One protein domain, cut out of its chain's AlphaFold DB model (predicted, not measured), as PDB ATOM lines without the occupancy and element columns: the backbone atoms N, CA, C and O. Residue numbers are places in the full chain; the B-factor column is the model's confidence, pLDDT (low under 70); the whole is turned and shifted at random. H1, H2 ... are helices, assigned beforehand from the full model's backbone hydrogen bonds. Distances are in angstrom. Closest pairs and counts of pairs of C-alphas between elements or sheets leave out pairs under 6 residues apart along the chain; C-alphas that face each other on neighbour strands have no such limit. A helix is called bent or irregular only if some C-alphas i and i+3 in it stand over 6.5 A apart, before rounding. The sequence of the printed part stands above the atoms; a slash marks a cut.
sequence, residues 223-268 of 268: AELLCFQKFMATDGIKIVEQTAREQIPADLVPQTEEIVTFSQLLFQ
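What this domain is: This is residues 223 to 268 of the 268 residues of an uncharacterized protein of Xylaria hypoxylon (UniProt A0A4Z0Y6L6). A helical hairpin, H1b beside H2, has one leg prolonged by H1a, the first arm of the bent helix H1, which turns off at an angle and makes no contact with H2. The printed part has 46 residues with two named helices, H1 then H2, and no named strand: all helix. It is loose, with a radius of gyration of the C-alphas of 12.2 A, a rod spanning 40 by 16 by 12 A.

How they stand to each other: H1, residues 223 to 246, was assigned as one helix by its hydrogen bonds but is bent: C-alphas 234 and 237 are 7.4 A apart. Its arms, H1a and H1b, are only just about perpendicular, at 72 degrees. H1b and H2, residues 253 to 266, form a hairpin: they touch, closest at the C-alphas of Glu 241 and Val 260, 5.7 A, with a shallow tilt of 26 degrees, opposite ways. H1a and H2 are apart. Every O i to N i+4 pair is within hydrogen-bond range in H1a and H1b, and 8 of 10 in H2.

Where its parts are: H1a, residues 223 to 234, measures 16.9 A from C-alpha 223 at (220.760, 186.437, 229.548). H1b, residues 237 to 246, measures 14.2 A. H2 measures 19.4 A, ending with C-alpha 266 at (206.365, 199.182, 218.115), and is irregular: C-alphas 254 and 257 are 8.2 A apart.

The domain as a whole: The farthest C-alphas, of Ala 223 and Asp 251, are 40.4 A apart. The printed part has no cut, and the H1 to H2 link is short. Residues 223 to 227, 252 and 267 to 268 have pLDDT under 70.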
ATOM      1  N   ALA A 223     221.421 186.269 228.250       60.50
ATOM      2  CA  ALA A 223     220.760 186.437 229.548       60.50
ATOM      3  C   ALA A 223     220.181 187.855 229.699       60.50
ATOM      4  O   ALA A 223     219.055 188.037 230.157       60.50
ATOM      5  N   GLU A 224     220.960 188.827 229.241       60.06
ATOM      6  CA  GLU A 224     220.677 190.253 229.231       60.06
ATOM      7  C   GLU A 224     219.475 190.562 228.333       60.06
ATOM      8  O   GLU A 224     218.551 191.239 228.769       60.06
ATOM      9  N   LEU A 225     219.422 189.992 227.124       67.00
ATOM     10  CA  LEU A 225     218.301 190.190 226.199       67.00
ATOM     11  C   LEU A 225     216.988 189.584 226.713       67.00
ATOM     12  O   LEU A 225     215.932 190.183 226.532       67.00
ATOM     13  N   LEU A 226     217.034 188.431 227.386       67.12
ATOM     14  CA  LEU A 226     215.842 187.834 228.006       67.12
ATOM     15  C   LEU A 226     215.313 188.682 229.168       67.12
ATOM     16  O   LEU A 226     214.101 188.806 229.352       67.12
ATOM     17  N   CYS A 227     216.214 189.247 229.967       66.50
ATOM     18  CA  CYS A 227     215.839 190.137 231.060       66.50
ATOM     19  C   CYS A 227     215.266 191.444 230.526       66.50
ATOM     20  O   CYS A 227     214.207 191.865 230.983       66.50
ATOM     21  N   PHE A 228     215.901 192.017 229.504       74.06
ATOM     22  CA  PHE A 228     215.404 193.199 228.819       74.06
ATOM     23  C   PHE A 228     214.022 192.959 228.199       74.06
ATOM     24  O   PHE A 228     213.113 193.744 228.429       74.06
ATOM     25  N   GLN A 229     213.809 191.838 227.503       74.94
ATOM     26  CA  GLN A 229     212.505 191.491 226.929       74.94
ATOM     27  C   GLN A 229     211.401 191.431 227.995       74.94
ATOM     28  O   GLN A 229     210.293 191.919 227.784       74.94
ATOM     29  N   LYS A 230     211.693 190.846 229.161       72.62
ATOM     30  CA  LYS A 230     210.717 190.773 230.254       72.62
ATOM     31  C   LYS A 230     210.476 192.116 230.921       72.62
ATOM     32  O   LYS A 230     209.328 192.421 231.214       72.62
ATOM     33  N   PHE A 231     211.529 192.902 231.120       81.25
ATOM     34  CA  PHE A 231     211.410 194.282 231.574       81.25
ATOM     35  C   PHE A 231     210.528 195.094 230.622       81.25
ATOM     36  O   PHE A 231     209.615 195.777 231.075       81.25
ATOM     37  N   MET A 232     210.724 194.959 229.306       81.75
ATOM     38  CA  MET A 232     209.871 195.593 228.301       81.75
ATOM     39  C   MET A 232     208.405 195.172 228.451       81.75
ATOM     40  O   MET A 232     207.530 196.035 228.444       81.75
ATOM     41  N   ALA A 233     208.146 193.880 228.683       78.00
ATOM     42  CA  ALA A 233     206.798 193.346 228.863       78.00
ATOM     43  C   ALA A 233     206.098 193.781 230.171       78.00
ATOM     44  O   ALA A 233     204.869 193.759 230.222       78.00
ATOM     45  N   THR A 234     206.834 194.144 231.230       77.06
ATOM     46  CA  THR A 234     206.239 194.555 232.519       77.06
ATOM     47  C   THR A 234     206.219 196.067 232.726       77.06
ATOM     48  O   THR A 234     205.200 196.620 233.147       77.06
ATOM     49  N   ASP A 235     207.335 196.739 232.446       79.12
ATOM     50  CA  ASP A 235     207.585 198.118 232.879       79.12
ATOM     51  C   ASP A 235     208.132 199.027 231.772       79.12
ATOM     52  O   ASP A 235     207.902 200.237 231.814       79.12
ATOM     53  N   GLY A 236     208.781 198.473 230.746       80.12
ATOM     54  CA  GLY A 236     209.405 199.257 229.678       80.12
ATOM     55  C   GLY A 236     208.415 200.096 228.870       80.12
ATOM     56  O   GLY A 236     208.733 201.232 228.527       80.12
ATOM     57  N   ILE A 237     207.185 199.614 228.650       82.50
ATOM     58  CA  ILE A 237     206.147 200.367 227.916       82.50
ATOM     59  C   ILE A 237     205.837 201.716 228.585       82.50
ATOM     60  O   ILE A 237     205.643 202.712 227.893       82.50
ATOM     61  N   LYS A 238     205.859 201.789 229.923       83.19
ATOM     62  CA  LYS A 238     205.604 203.042 230.658       83.19
ATOM     63  C   LYS A 238     206.697 204.077 230.388       83.19
ATOM     64  O   LYS A 238     206.416 205.266 230.263       83.19
ATOM     65  N   ILE A 239     207.943 203.617 230.273       83.38
ATOM     66  CA  ILE A 239     209.102 204.465 229.972       83.38
ATOM     67  C   ILE A 239     209.060 204.926 228.515       83.38
ATOM     68  O   ILE A 239     209.358 206.090 228.246       83.38
ATOM     69  N   VAL A 240     208.653 204.045 227.590       81.31
ATOM     70  CA  VAL A 240     208.415 204.401 226.183       81.31
ATOM     71  C   VAL A 240     207.361 205.498 226.084       81.31
ATOM     72  O   VAL A 240     207.616 206.530 225.475       81.31
ATOM     73  N   GLU A 241     206.219 205.322 226.744       81.69
ATOM     74  CA  GLU A 241     205.120 206.288 226.752       81.69
ATOM     75  C   GLU A 241     205.535 207.643 227.347       81.69
ATOM     76  O   GLU A 241     205.282 208.692 226.752       81.69
ATOM     77  N   GLN A 242     206.208 207.636 228.500       83.62
ATOM     78  CA  GLN A 242     206.686 208.865 229.130       83.62
ATOM     79  C   GLN A 242     207.714 209.589 228.251       83.62
ATOM     80  O   GLN A 242     207.616 210.799 228.048       83.62
ATOM     81  N   THR A 243     208.674 208.855 227.689       80.06
ATOM     82  CA  THR A 243     209.716 209.436 226.833       80.06
ATOM     83  C   THR A 243     209.138 209.964 225.527       80.06
ATOM     84  O   THR A 243     209.541 211.042 225.093       80.06
ATOM     85  N   ALA A 244     208.174 209.249 224.935       79.56
ATOM     86  CA  ALA A 244     207.454 209.709 223.759       79.56
ATOM     87  C   ALA A 244     206.818 211.068 224.043       79.56
ATOM     88  O   ALA A 244     207.110 212.001 223.310       79.56
ATOM     89  N   ARG A 245     206.063 211.217 225.145       80.75
ATOM     90  CA  ARG A 245     205.423 212.489 225.532       80.75
ATOM     91  C   ARG A 245     206.409 213.627 225.808       80.75
ATOM     92  O   ARG A 245     206.122 214.767 225.459       80.75
ATOM     93  N   GLU A 246     207.550 213.339 226.428       81.06
ATOM     94  CA  GLU A 246     208.563 214.352 226.767       81.06
ATOM     95  C   GLU A 246     209.329 214.881 225.548       81.06
ATOM     96  O   GLU A 246     209.860 215.990 225.596       81.06
ATOM     97  N   GLN A 247     209.409 214.101 224.467       78.44
ATOM     98  CA  GLN A 247     210.210 214.436 223.289       78.44
ATOM     99  C   GLN A 247     209.385 214.698 222.023       78.44
ATOM    100  O   GLN A 247     209.949 214.741 220.929       78.44
ATOM    101  N   ILE A 248     208.068 214.907 222.146       73.75
ATOM    102  CA  ILE A 248     207.219 215.236 220.993       73.75
ATOM    103  C   ILE A 248     207.619 216.609 220.432       73.75
ATOM    104  O   ILE A 248     207.582 217.606 221.160       73.75
ATOM    105  N   PRO A 249     207.965 216.692 219.135       73.88
ATOM    106  CA  PRO A 249     208.161 217.964 218.452       73.88
ATOM    107  C   PRO A 249     206.906 218.848 218.538       73.88
ATOM    108  O   PRO A 249     205.784 218.357 218.443       73.88
ATOM    109  N   ALA A 250     207.073 220.163 218.723       72.12
ATOM    110  CA  ALA A 250     205.962 221.093 218.977       72.12
ATOM    111  C   ALA A 250     204.863 221.069 217.889       72.12
ATOM    112  O   ALA A 250     203.690 221.314 218.166       72.12
ATOM    113  N   ASP A 251     205.247 220.744 216.661       73.31
ATOM    114  CA  ASP A 251     204.414 220.566 215.472       73.31
ATOM    115  C   ASP A 251     203.542 219.299 215.496       73.31
ATOM    116  O   ASP A 251     202.513 219.250 214.824       73.31
ATOM    117  N   LEU A 252     203.904 218.307 216.310       69.88
ATOM    118  CA  LEU A 252     203.213 217.022 216.435       69.88
ATOM    119  C   LEU A 252     202.417 216.874 217.741       69.88
ATOM    120  O   LEU A 252     201.723 215.877 217.934       69.88
ATOM    121  N   VAL A 253     202.437 217.886 218.615       74.00
ATOM    122  CA  VAL A 253     201.662 217.919 219.871       74.00
ATOM    123  C   VAL A 253     200.163 217.620 219.676       74.00
ATOM    124  O   VAL A 253     199.607 216.889 220.498       74.00
ATOM    125  N   PRO A 254     199.478 218.075 218.605       83.00
ATOM    126  CA  PRO A 254     198.075 217.711 218.380       83.00
ATOM    127  C   PRO A 254     197.838 216.203 218.184       83.00
ATOM    128  O   PRO A 254     196.730 215.734 218.415       83.00
ATOM    129  N   GLN A 255     198.868 215.451 217.780       80.44
ATOM    130  CA  GLN A 255     198.827 214.011 217.480       80.44
ATOM    131  C   GLN A 255     199.448 213.167 218.607       80.44
ATOM    132  O   GLN A 255     199.762 211.994 218.417       80.44
ATOM    133  N   THR A 256     199.632 213.751 219.797       78.56
ATOM    134  CA  THR A 256     200.331 213.120 220.929       78.56
ATOM    135  C   THR A 256     199.817 211.718 221.247       78.56
ATOM    136  O   THR A 256     200.609 210.788 221.359       78.56
ATOM    137  N   GLU A 257     198.501 211.537 221.350       82.81
ATOM    138  CA  GLU A 257     197.920 210.239 221.715       82.81
ATOM    139  C   GLU A 257     198.088 209.184 220.609       82.81
ATOM    140  O   GLU A 257     198.295 208.006 220.901       82.81
ATOM    141  N   GLU A 258     198.088 209.593 219.338       81.19
ATOM    142  CA  GLU A 258     198.339 208.701 218.198       81.19
ATOM    143  C   GLU A 258     199.808 208.260 218.163       81.19
ATOM    144  O   GLU A 258     200.099 207.081 217.962       81.19
ATOM    145  N   ILE A 259     200.734 209.180 218.447       76.62
ATOM    146  CA  ILE A 259     202.176 208.913 218.520       76.62
ATOM    147  C   ILE A 259     202.504 208.010 219.712       76.62
ATOM    148  O   ILE A 259     203.275 207.059 219.570       76.62
ATOM    149  N   VAL A 260     201.893 208.254 220.874       78.25
ATOM    150  CA  VAL A 260     202.047 207.399 222.059       78.25
ATOM    151  C   VAL A 260     201.520 205.994 221.769       78.25
ATOM    152  O   VAL A 260     202.249 205.025 221.976       78.25
ATOM    153  N   THR A 261     200.318 205.867 221.208       82.50
ATOM    154  CA  THR A 261     199.732 204.560 220.863       82.50
ATOM    155  C   THR A 261     200.588 203.811 219.835       82.50
ATOM    156  O   THR A 261     200.851 202.617 219.987       82.50
ATOM    157  N   PHE A 262     201.088 204.510 218.811       79.00
ATOM    158  CA  PHE A 262     201.994 203.936 217.815       79.00
ATOM    159  C   PHE A 262     203.322 203.480 218.436       79.00
ATOM    160  O   PHE A 262     203.816 202.400 218.112       79.00
ATOM    161  N   SER A 263     203.877 204.255 219.373       74.62
ATOM    162  CA  SER A 263     205.092 203.869 220.092       74.62
ATOM    163  C   SER A 263     204.878 202.606 220.932       74.62
ATOM    164  O   SER A 263     205.711 201.714 220.892       74.62
ATOM    165  N   GLN A 264     203.733 202.447 221.601       76.12
ATOM    166  CA  GLN A 264     203.424 201.226 222.356       76.12
ATOM    167  C   GLN A 264     203.344 199.987 221.447       76.12
ATOM    168  O   GLN A 264     203.849 198.929 221.812       76.12
ATOM    169  N   LEU A 265     202.768 200.132 220.248       77.50
ATOM    170  CA  LEU A 265     202.673 199.073 219.232       77.50
ATOM    171  C   LEU A 265     204.033 198.623 218.682       77.50
ATOM    172  O   LEU A 265     204.191 197.454 218.349       77.50
ATOM    173  N   LEU A 266     205.014 199.525 218.580       73.44
ATOM    174  CA  LEU A 266     206.365 199.182 218.115       73.44
ATOM    175  C   LEU A 266     207.157 198.328 219.116       73.44
ATOM    176  O   LEU A 266     208.109 197.660 218.714       73.44
ATOM    177  N   PHE A 267     206.795 198.374 220.400       68.25
ATOM    178  CA  PHE A 267     207.527 197.728 221.494       68.25
ATOM    179  C   PHE A 267     206.725 196.616 222.209       68.25
ATOM    180  O   PHE A 267     207.164 196.145 223.261       68.25
ATOM    181  N   GLN A 268     205.582 196.198 221.647       60.97
ATOM    182  CA  GLN A 268     204.814 194.998 222.027       60.97
ATOM    183  C   GLN A 268     205.317 193.747 221.297       60.97
ATOM    184  O   GLN A 268     205.317 192.671 221.937       60.97
TER     185      GLN A 268